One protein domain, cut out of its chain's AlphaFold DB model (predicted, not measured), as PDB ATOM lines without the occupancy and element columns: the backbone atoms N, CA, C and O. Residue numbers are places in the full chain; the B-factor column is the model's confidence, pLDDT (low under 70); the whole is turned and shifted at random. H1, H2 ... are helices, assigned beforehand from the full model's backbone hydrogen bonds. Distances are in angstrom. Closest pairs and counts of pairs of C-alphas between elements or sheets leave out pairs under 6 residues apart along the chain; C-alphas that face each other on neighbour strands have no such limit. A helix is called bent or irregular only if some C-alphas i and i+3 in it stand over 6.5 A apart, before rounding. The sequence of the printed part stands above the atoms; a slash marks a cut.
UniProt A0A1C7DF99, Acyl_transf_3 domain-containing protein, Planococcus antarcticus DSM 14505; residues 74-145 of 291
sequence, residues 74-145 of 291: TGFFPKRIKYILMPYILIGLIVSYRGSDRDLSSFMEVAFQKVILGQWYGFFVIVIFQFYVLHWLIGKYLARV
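This is residues 74 to 145 of the 291 residues of the protein "Acyl_transf_3 domain-containing protein" of Planococcus antarcticus DSM 14505 (UniProt A0A1C7DF99). A long helix, H1, runs along much of a rod, and the chain then folds back beside it in two helical pieces, H2 and then H3, which run the opposite way to H1; the result is a loose helical hairpin whose returning arm is broken in two. H2 packs on the last part of H1, the start of H3 packs on the middle of H1, and beyond that H1 and H3 spread apart as a narrow V towards the two ends of the printed part, where residues 140 to 145 stick out. The printed part has 72 residues with three named helices, in the order H1, H2, H3, and no named strand; its class is all helix, with 58 residues in the helices. The whole is loose, with a radius of gyration of the C-alphas of 15.5 A, and the C-alphas span 53 by 21 by 16 A along their three main axes.

H1, the longest helix by residues, holds residues 76 to 98, Phe 76 to Arg 98, and measures 32.9 A from first to last C-alpha. It runs from C-alpha 76 at (44.593, -2.192, 9.365) to C-alpha 98 at (25.257, -0.061, -17.200). It has a kink of 30 degrees near residue 86; it is neither bent nor irregular, but only just: C-alphas 83 and 86 are 6.3 A apart. H2 holds residues 104 to 116, Leu 104 to Ile 116, and measures 16.9 A from first to last C-alpha. H3 holds residues 121 to 142, Tyr 121 to Leu 142, and measures 30.4 A from first to last C-alpha, ending with C-alpha 142 at (45.972, -20.588, 14.243). H3 has a kink of 51 degrees near residue 136 and is irregular, with C-alphas 137 and 140 at 7.6 A from each other, and its line is a rough one.

H1 touches both H2 and H3. With H2 it forms a helical hairpin, two touching helices that follow each other in the chain and run opposite ways. H1 touches H2 with residues 88 to 97 alone, and 14 pairs of C-alphas of the two lie within 8 A. Their closest C-alphas are those of Ser 96 and Ala 111, 5.0 A apart. The lines of H1 and H2 stand at a steep tilt of 39 degrees. H1 and H3 touch with 5 pairs of C-alphas within 8 A, through residues 84 to 92 of H1 and residues 122 to 125 of H3 alone. Their closest C-alphas are those of Tyr 88 and Gly 122, 7.0 A apart. The lines of H1 and H3 stand at a shallow tilt of 19 degrees, and the two run opposite ways. H2 and H3 are near each other, with 8 pairs of C-alphas within 10 A and the closest at 8.1 A. In H2 every O i to N i+4 pair of the backbone is within hydrogen-bond range, while in H1 it is 17 of 19 pairs and in H3 14 of 18.

The two C-alphas farthest apart are those of Asp 103 and Arg 144, at 53.6 A. The first and last printed C-alphas, those of Thr 74 and Val 145, are 23.9 A apart. Residues 140 to 145, of which 140 to 142 belong to H3, stand free. The links from H1 to H2, 5 residues, and from H2 to H3, 4 residues, are both tight. The printed part has no cut. The mean pLDDT of the printed part of this model is 92.6, and no printed residue is under 70.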
ATOM      1  N   THR A  74      47.182  -2.033  14.544       86.38
ATOM      2  CA  THR A  74      46.198  -0.954  14.682       86.38
ATOM      3  C   THR A  74      46.072  -0.171  13.367       86.38
ATOM      4  O   THR A  74      47.052   0.067  12.655       86.38
ATOM      5  N   GLY A  75      44.841   0.172  12.980       89.31
ATOM      6  CA  GLY A  75      44.567   0.877  11.721       89.31
ATOM      7  C   GLY A  75      44.652   0.026  10.443       89.31
ATOM      8  O   GLY A  75      44.712   0.589   9.349       89.31
ATOM      9  N   PHE A  76      44.631  -1.309  10.539       92.88
ATOM     10  CA  PHE A  76      44.593  -2.192   9.365       92.88
ATOM     11  C   PHE A  76      43.325  -2.000   8.511       92.88
ATOM     12  O   PHE A  76      43.423  -1.708   7.317       92.88
ATOM     13  N   PHE A  77      42.138  -2.118   9.117       94.00
ATOM     14  CA  PHE A  77      40.859  -2.054   8.399       94.00
ATOM     15  C   PHE A  77      40.620  -0.718   7.675       94.00
ATOM     16  O   PHE A  77      40.308  -0.768   6.486       94.00
ATOM     17  N   PRO A  78      40.848   0.467   8.285       94.25
ATOM     18  CA  PRO A  78      40.675   1.746   7.589       94.25
ATOM     19  C   PRO A  78      41.485   1.856   6.291       94.25
ATOM     20  O   PRO A  78      40.983   2.344   5.278       94.25
ATOM     21  N   LYS A  79      42.723   1.340   6.276       92.44
ATOM     22  CA  LYS A  79      43.559   1.323   5.065       92.44
ATOM     23  C   LYS A  79      42.958   0.422   3.987       92.44
ATOM     24  O   LYS A  79      42.930   0.799   2.820       92.44
ATOM     25  N   ARG A  80      42.461  -0.763   4.351       93.25
ATOM     26  CA  ARG A  80      41.839  -1.693   3.391       93.25
ATOM     27  C   ARG A  80      40.513  -1.164   2.858       93.25
ATOM     28  O   ARG A  80      40.262  -1.284   1.665       93.25
ATOM     29  N   ILE A  81      39.716  -0.508   3.696       94.00
ATOM     30  CA  ILE A  81      38.483   0.156   3.264       94.00
ATOM     31  C   ILE A  81      38.805   1.232   2.217       94.00
ATOM     32  O   ILE A  81      38.250   1.206   1.121       94.00
ATOM     33  N   LYS A  82      39.772   2.114   2.500       93.31
ATOM     34  CA  LYS A  82      40.152   3.202   1.587       93.31
ATOM     35  C   LYS A  82      40.718   2.709   0.251       93.31
ATOM     36  O   LYS A  82      40.378   3.260  -0.787       93.31
ATOM     37  N   TYR A  83      41.589   1.700   0.267       91.75
ATOM     38  CA  TYR A  83      42.341   1.296  -0.931       91.75
ATOM     39  C   TYR A  83      41.788   0.065  -1.661       91.75
ATOM     40  O   TYR A  83      42.243  -0.217  -2.763       91.75
ATOM     41  N   ILE A  84      40.845  -0.678  -1.074       92.12
ATOM     42  CA  ILE A  84      40.260  -1.882  -1.691       92.12
ATOM     43  C   ILE A  84      38.739  -1.755  -1.790       92.12
ATOM     44  O   ILE A  84      38.190  -1.880  -2.883       92.12
ATOM     45  N   LEU A  85      38.055  -1.463  -0.676       93.19
ATOM     46  CA  LEU A  85      36.588  -1.415  -0.670       93.19
ATOM     47  C   LEU A  85      36.042  -0.230  -1.469       93.19
ATOM     48  O   LEU A  85      35.080  -0.386  -2.211       93.19
ATOM     49  N   MET A  86      36.664   0.944  -1.360       94.19
ATOM     50  CA  MET A  86      36.220   2.129  -2.098       94.19
ATOM     51  C   MET A  86      36.313   1.936  -3.626       94.19
ATOM     52  O   MET A  86      35.295   2.144  -4.285       94.19
ATOM     53  N   PRO A  87      37.434   1.460  -4.215       92.62
ATOM     54  CA  PRO A  87      37.462   1.086  -5.631       92.62
ATOM     55  C   PRO A  87      36.397   0.053  -6.022       92.62
ATOM     56  O   PRO A  87      35.758   0.202  -7.059       92.62
ATOM     57  N   TYR A  88      36.166  -0.963  -5.184       93.62
ATOM     58  CA  TYR A  88      35.119  -1.962  -5.415       93.62
ATOM     59  C   TYR A  88      33.725  -1.331  -5.508       93.62
ATOM     60  O   TYR A  88      32.995  -1.612  -6.458       93.62
ATOM     61  N   ILE A  89      33.378  -0.442  -4.571       95.50
ATOM     62  CA  ILE A  89      32.092   0.266  -4.569       95.50
ATOM     63  C   ILE A  89      31.965   1.116  -5.836       95.50
ATOM     64  O   ILE A  89      30.964   1.012  -6.534       95.50
ATOM     65  N   LEU A  90      32.987   1.906  -6.176       95.06
ATOM     66  CA  LEU A  90      32.954   2.795  -7.343       95.06
ATOM     67  C   LEU A  90      32.740   2.025  -8.652       95.06
ATOM     68  O   LEU A  90      31.848   2.362  -9.432       95.06
ATOM     69  N   ILE A  91      33.514   0.963  -8.885       92.19
ATOM     70  CA  ILE A  91      33.355   0.132 -10.085       92.19
ATOM     71  C   ILE A  91      32.011  -0.604 -10.062       92.19
ATOM     72  O   ILE A  91      31.350  -0.704 -11.097       92.19
ATOM     73  N   GLY A  92      31.569  -1.075  -8.895       93.12
ATOM     74  CA  GLY A  92      30.275  -1.730  -8.737       93.12
ATOM     75  C   GLY A  92      29.109  -0.808  -9.093       93.12
ATOM     76  O   GLY A  92      28.201  -1.230  -9.805       93.12
ATOM     77  N   LEU A  93      29.169   0.470  -8.710       94.50
ATOM     78  CA  LEU A  93      28.180   1.477  -9.102       94.50
ATOM     79  C   LEU A  93      28.183   1.721 -10.619       94.50
ATOM     80  O   LEU A  93      27.118   1.733 -11.231       94.50
ATOM     81  N   ILE A  94      29.356   1.809 -11.258       92.31
ATOM     82  CA  ILE A  94      29.463   1.952 -12.724       92.31
ATOM     83  C   ILE A  94      28.837   0.747 -13.446       92.31
ATOM     84  O   ILE A  94      28.084   0.901 -14.409       92.31
ATOM     85  N   VAL A  95      29.122  -0.471 -12.979       89.19
ATOM     86  CA  VAL A  95      28.549  -1.704 -13.548       89.19
ATOM     87  C   VAL A  95      27.048  -1.813 -13.271       89.19
ATOM     88  O   VAL A  95      26.320  -2.440 -14.046       89.19
ATOM     89  N   SER A  96      26.571  -1.215 -12.183       92.75
ATOM     90  CA  SER A  96      25.146  -1.157 -11.859       92.75
ATOM     91  C   SER A  96      24.414  -0.211 -12.798       92.75
ATOM     92  O   SER A  96      23.438  -0.628 -13.406       92.75
ATOM     93  N   TYR A  97      24.976   0.973 -13.051       91.38
ATOM     94  CA  TYR A  97      24.444   1.942 -14.011       91.38
ATOM     95  C   TYR A  97      24.310   1.368 -15.427       91.38
ATOM     96  O   TYR A  97      23.294   1.548 -16.092       91.38
ATOM     97  N   ARG A  98      25.311   0.607 -15.886       86.25
ATOM     98  CA  ARG A  98      25.257  -0.061 -17.200       86.25
ATOM     99  C   ARG A  98      24.203  -1.163 -17.296       86.25
ATOM    100  O   ARG A  98      23.843  -1.530 -18.407       86.25
ATOM    101  N   GLY A  99      23.809  -1.745 -16.166       81.06
ATOM    102  CA  GLY A  99      22.850  -2.847 -16.105       81.06
ATOM    103  C   GLY A  99      21.457  -2.435 -15.643       81.06
ATOM    104  O   GLY A  99      20.639  -3.321 -15.446       81.06
ATOM    105  N   SER A 100      21.222  -1.144 -15.415       88.38
ATOM    106  CA  SER A 100      19.912  -0.587 -15.077       88.38
ATOM    107  C   SER A 100      19.250   0.008 -16.313       88.38
ATOM    108  O   SER A 100      19.947   0.571 -17.161       88.38
ATOM    109  N   ASP A 101      17.919   0.009 -16.357       83.00
ATOM    110  CA  ASP A 101      17.114   0.560 -17.463       83.00
ATOM    111  C   ASP A 101      17.082   2.103 -17.489       83.00
ATOM    112  O   ASP A 101      16.138   2.724 -17.967       83.00
ATOM    113  N   ARG A 102      18.142   2.744 -16.974       76.50
ATOM    114  CA  ARG A 102      18.316   4.202 -16.832       76.50
ATOM    115  C   ARG A 102      17.264   4.888 -15.955       76.50
ATOM    116  O   ARG A 102      17.183   6.113 -15.959       76.50
ATOM    117  N   ASP A 103      16.527   4.111 -15.169       90.06
ATOM    118  CA  ASP A 103      15.665   4.597 -14.096       90.06
ATOM    119  C   ASP A 103      16.372   4.519 -12.731       90.06
ATOM    120  O   ASP A 103      17.187   3.624 -12.483       90.06
ATOM    121  N   LEU A 104      16.054   5.455 -11.833       89.69
ATOM    122  CA  LEU A 104      16.680   5.538 -10.514       89.69
ATOM    123  C   LEU A 104      16.311   4.341  -9.631       89.69
ATOM    124  O   LEU A 104      17.172   3.846  -8.903       89.69
ATOM    125  N   SER A 105      15.066   3.856  -9.695       91.44
ATOM    126  CA  SER A 105      14.638   2.714  -8.877       91.44
ATOM    127  C   SER A 105      15.359   1.433  -9.312       91.44
ATOM    128  O   SER A 105      15.990   0.770  -8.486       91.44
ATOM    129  N   SER A 106      15.397   1.184 -10.627       92.56
ATOM    130  CA  SER A 106      16.161   0.097 -11.252       92.56
ATOM    131  C   SER A 106      17.651   0.182 -10.902       92.56
ATOM    132  O   SER A 106      18.267  -0.811 -10.512       92.56
ATOM    133  N   PHE A 107      18.247   1.377 -10.965       94.12
ATOM    134  CA  PHE A 107      19.643   1.574 -10.583       94.12
ATOM    135  C   PHE A 107      19.913   1.206  -9.123       94.12
ATOM    136  O   PHE A 107      20.887   0.505  -8.854       94.12
ATOM    137  N   MET A 108      19.075   1.659  -8.187       94.88
ATOM    138  CA  MET A 108      19.270   1.402  -6.758       94.88
ATOM    139  C   MET A 108      19.135  -0.085  -6.423       94.88
ATOM    140  O   MET A 108      19.944  -0.608  -5.654       94.88
ATOM    141  N   GLU A 109      18.178  -0.781  -7.038       94.25
ATOM    142  CA  GLU A 109      18.016  -2.227  -6.881       94.25
ATOM    143  C   GLU A 109      19.241  -2.988  -7.407       94.25
ATOM    144  O   GLU A 109      19.858  -3.772  -6.678       94.25
ATOM    145  N   VAL A 110      19.660  -2.700  -8.643       94.19
ATOM    146  CA  VAL A 110      20.830  -3.339  -9.260       94.19
ATOM    147  C   VAL A 110      22.109  -3.008  -8.483       94.19
ATOM    148  O   VAL A 110      22.967  -3.874  -8.299       94.19
ATOM    149  N   ALA A 111      22.249  -1.774  -7.992       95.38
ATOM    150  CA  ALA A 111      23.376  -1.354  -7.167       95.38
ATOM    151  C   ALA A 111      23.415  -2.100  -5.837       95.38
ATOM    152  O   ALA A 111      24.483  -2.560  -5.432       95.38
ATOM    153  N   PHE A 112      22.270  -2.279  -5.182       95.50
ATOM    154  CA  PHE A 112      22.186  -3.053  -3.952       95.50
ATOM    155  C   PHE A 112      22.584  -4.515  -4.188       95.50
ATOM    156  O   PHE A 112      23.485  -5.028  -3.518       95.50
ATOM    157  N   GLN A 113      22.004  -5.157  -5.203       94.31
ATOM    158  CA  GLN A 113      22.317  -6.539  -5.571       94.31
ATOM    159  C   GLN A 113      23.807  -6.732  -5.892       94.31
ATOM    160  O   GLN A 113      24.450  -7.660  -5.395       94.31
ATOM    161  N   LYS A 114      24.402  -5.842  -6.689       94.19
ATOM    162  CA  LYS A 114      25.805  -5.976  -7.098       94.19
ATOM    163  C   LYS A 114      26.771  -5.563  -5.992       94.19
ATOM    164  O   LYS A 114      27.633  -6.351  -5.614       94.19
ATOM    165  N   VAL A 115      26.652  -4.346  -5.467       95.19
ATOM    166  CA  VAL A 115      27.638  -3.770  -4.540       95.19
ATOM    167  C   VAL A 115      27.525  -4.390  -3.152       95.19
ATOM    168  O   VAL A 115      28.550  -4.762  -2.581       95.19
ATOM    169  N   ILE A 116      26.305  -4.520  -2.621       94.81
ATOM    170  CA  ILE A 116      26.082  -4.980  -1.246       94.81
ATOM    171  C   ILE A 116      25.980  -6.502  -1.194       94.81
ATOM    172  O   ILE A 116      26.748  -7.131  -0.470       94.81
ATOM    173  N   LEU A 117      25.093  -7.107  -1.996       94.38
ATOM    174  CA  LEU A 117      24.899  -8.564  -1.973       94.38
ATOM    175  C   LEU A 117      26.011  -9.323  -2.710       94.38
ATOM    176  O   LEU A 117      26.135 -10.540  -2.565       94.38
ATOM    177  N   GLY A 118      26.838  -8.622  -3.491       92.81
ATOM    178  CA  GLY A 118      27.967  -9.211  -4.198       92.81
ATOM    179  C   GLY A 118      27.581  -9.977  -5.459       92.81
ATOM    180  O   GLY A 118      28.377 -10.786  -5.921       92.81
ATOM    181  N   GLN A 119      26.400  -9.753  -6.041       92.94
ATOM    182  CA  GLN A 119      25.904 -10.492  -7.212       92.94
ATOM    183  C   GLN A 119      26.552 -10.031  -8.530       92.94
ATOM    184  O   GLN A 119      25.891  -9.644  -9.492       92.94
ATOM    185  N   TRP A 120      27.884 -10.031  -8.585       90.00
ATOM    186  CA  TRP A 120      28.653  -9.656  -9.769       90.00
ATOM    187  C   TRP A 120      30.081 -10.194  -9.717       90.00
ATOM    188  O   TRP A 120      30.526 -10.782  -8.736       90.00
ATOM    189  N   TYR A 121      30.834  -9.958 -10.788       84.25
ATOM    190  CA  TYR A 121      32.216 -10.411 -10.936       84.25
ATOM    191  C   TYR A 121      33.155  -9.945  -9.807       84.25
ATOM    192  O   TYR A 121      34.103 -10.648  -9.478       84.25
ATOM    193  N   GLY A 122      32.871  -8.802  -9.172       88.25
ATOM    194  CA  GLY A 122      33.666  -8.252  -8.069       88.25
ATOM    195  C   GLY A 122      33.463  -8.930  -6.709       88.25
ATOM    196  O   GLY A 122      34.111  -8.523  -5.746       88.25
ATOM    197  N   PHE A 123      32.598  -9.948  -6.599       92.06
ATOM    198  CA  PHE A 123      32.246 -10.596  -5.324       92.06
ATOM    199  C   PHE A 123      33.456 -11.064  -4.499       92.06
ATOM    200  O   PHE A 123      33.395 -11.101  -3.271       92.06
ATOM    201  N   PHE A 124      34.573 -11.390  -5.156       89.62
ATOM    202  CA  PHE A 124      35.803 -11.818  -4.494       89.62
ATOM    203  C   PHE A 124      36.344 -10.780  -3.501       89.62
ATOM    204  O   PHE A 124      37.020 -11.151  -2.547       89.62
ATOM    205  N   VAL A 125      36.039  -9.486  -3.671       94.19
ATOM    206  CA  VAL A 125      36.432  -8.453  -2.700       94.19
ATOM    207  C   VAL A 125      35.730  -8.671  -1.361       94.19
ATOM    208  O   VAL A 125      36.372  -8.543  -0.321       94.19
ATOM    209  N   ILE A 126      34.454  -9.069  -1.370       95.50
ATOM    210  CA  ILE A 126      33.720  -9.425  -0.148       95.50
ATOM    211  C   ILE A 126      34.415 -10.603   0.541       95.50
ATOM    212  O   ILE A 126      34.669 -10.542   1.741       95.50
ATOM    213  N   VAL A 127      34.809 -11.626  -0.222       95.19
ATOM    214  CA  VAL A 127      35.548 -12.791   0.298       95.19
ATOM    215  C   VAL A 127      36.897 -12.382   0.906       95.19
ATOM    216  O   VAL A 127      37.241 -12.817   2.001       95.19
ATOM    217  N   ILE A 128      37.647 -11.484   0.262       94.44
ATOM    218  CA  ILE A 128      38.905 -10.950   0.815       94.44
ATOM    219  C   ILE A 128      38.659 -10.235   2.153       94.44
ATOM    220  O   ILE A 128      39.431 -10.394   3.097       94.44
ATOM    221  N   PHE A 129      37.575  -9.467   2.267       96.12
ATOM    222  CA  PHE A 129      37.206  -8.837   3.535       96.12
ATOM    223  C   PHE A 129      36.787  -9.859   4.597       96.12
ATOM    224  O   PHE A 129      37.152  -9.692   5.761       96.12
ATOM    225  N   GLN A 130      36.101 -10.939   4.216       96.38
ATOM    226  CA  GLN A 130      35.829 -12.054   5.125       96.38
ATOM    227  C   GLN A 130      37.131 -12.685   5.635       96.38
ATOM    228  O   GLN A 130      37.243 -12.955   6.827       96.38
ATOM    229  N   PHE A 131      38.144 -12.843   4.777       96.12
ATOM    230  CA  PHE A 131      39.464 -13.343   5.179       96.12
ATOM    231  C   PHE A 131      40.151 -12.398   6.163       96.12
ATOM    232  O   PHE A 131      40.699 -12.853   7.159       96.12
ATOM    233  N   TYR A 132      40.045 -11.082   5.968       96.31
ATOM    234  CA  TYR A 132      40.577 -10.107   6.927       96.31
ATOM    235  C   TYR A 132      39.915 -10.213   8.301       96.31
ATOM    236  O   TYR A 132      40.602 -10.146   9.322       96.31
ATOM    237  N   VAL A 133      38.593 -10.386   8.330       96.19
ATOM    238  CA  VAL A 133      37.846 -10.602   9.574       96.19
ATOM    239  C   VAL A 133      38.261 -11.924  10.215       96.19
ATOM    240  O   VAL A 133      38.540 -11.959  11.410       96.19
ATOM    241  N   LEU A 134      38.384 -12.996   9.436       96.19
ATOM    242  CA  LEU A 134      38.767 -14.305   9.948       96.19
ATOM    243  C   LEU A 134      40.205 -14.302  10.490       96.19
ATOM    244  O   LEU A 134      40.450 -14.760  11.602       96.19
ATOM    245  N   HIS A 135      41.143 -13.678   9.780       96.25
ATOM    246  CA  HIS A 135      42.510 -13.464  10.244       96.25
ATOM    247  C   HIS A 135      42.545 -12.678  11.558       96.25
ATOM    248  O   HIS A 135      43.288 -13.017  12.481       96.25
ATOM    249  N   TRP A 136      41.728 -11.630  11.668       95.56
ATOM    250  CA  TRP A 136      41.616 -10.849  12.894       95.56
ATOM    251  C   TRP A 136      41.088 -11.679  14.074       95.56
ATOM    252  O   TRP A 136      41.653 -11.593  15.164       95.56
ATOM    253  N   LEU A 137      40.050 -12.491  13.848       95.12
ATOM    254  CA  LEU A 137      39.383 -13.288  14.880       95.12
ATOM    255  C   LEU A 137      40.215 -14.495  15.333       95.12
ATOM    256  O   LEU A 137      40.418 -14.687  16.530       95.12
ATOM    257  N   ILE A 138      40.696 -15.310  14.389       94.88
ATOM    258  CA  ILE A 138      41.305 -16.617  14.683       94.88
ATOM    259  C   ILE A 138      42.787 -16.715  14.307       94.88
ATOM    260  O   ILE A 138      43.436 -17.691  14.677       94.88
ATOM    261  N   GLY A 139      43.371 -15.712  13.643       93.38
ATOM    262  CA  GLY A 139      44.762 -15.775  13.173       93.38
ATOM    263  C   GLY A 139      45.781 -15.972  14.300       93.38
ATOM    264  O   GLY A 139      46.679 -16.801  14.190       93.38
ATOM    265  N   LYS A 140      45.600 -15.299  15.447       93.00
ATOM    266  CA  LYS A 140      46.475 -15.485  16.624       93.00
ATOM    267  C   LYS A 140      46.421 -16.902  17.195       93.00
ATOM    268  O   LYS A 140      47.422 -17.380  17.723       93.00
ATOM    269  N   TYR A 141      45.250 -17.534  17.138       94.06
ATOM    270  CA  TYR A 141      45.062 -18.908  17.585       94.06
ATOM    271  C   TYR A 141      45.713 -19.877  16.595       94.06
ATOM    272  O   TYR A 141      46.551 -20.677  16.995       94.06
ATOM    273  N   LEU A 142      45.416 -19.737  15.299       94.19
ATOM    274  CA  LEU A 142      45.972 -20.588  14.243       94.19
ATOM    275  C   LEU A 142      47.503 -20.570  14.203       94.19
ATOM    276  O   LEU A 142      48.112 -21.614  13.995       94.19
ATOM    277  N   ALA A 143      48.130 -19.422  14.477       93.31
ATOM    278  CA  ALA A 143      49.587 -19.300  14.545       93.31
ATOM    279  C   ALA A 143      50.245 -20.203  15.610       93.31
ATOM    280  O   ALA A 143      51.439 -20.472  15.530       93.31
ATOM    281  N   ARG A 144      49.487 -20.667  16.613       92.62
ATOM    282  CA  ARG A 144      49.985 -21.515  17.714       92.62
ATOM    283  C   ARG A 144      49.611 -22.988  17.563       92.62
ATOM    284  O   ARG A 144      50.057 -23.808  18.359       92.62
ATOM    285  N   VAL A 145      48.768 -23.320  16.590       94.31
ATOM    286  CA  VAL A 145      48.215 -24.664  16.406       94.31
ATOM    287  C   VAL A 145      48.922 -25.355  15.246       94.31
ATOM    288  O   VAL A 145      49.227 -24.725  14.233       94.31
TER     289      VAL A 145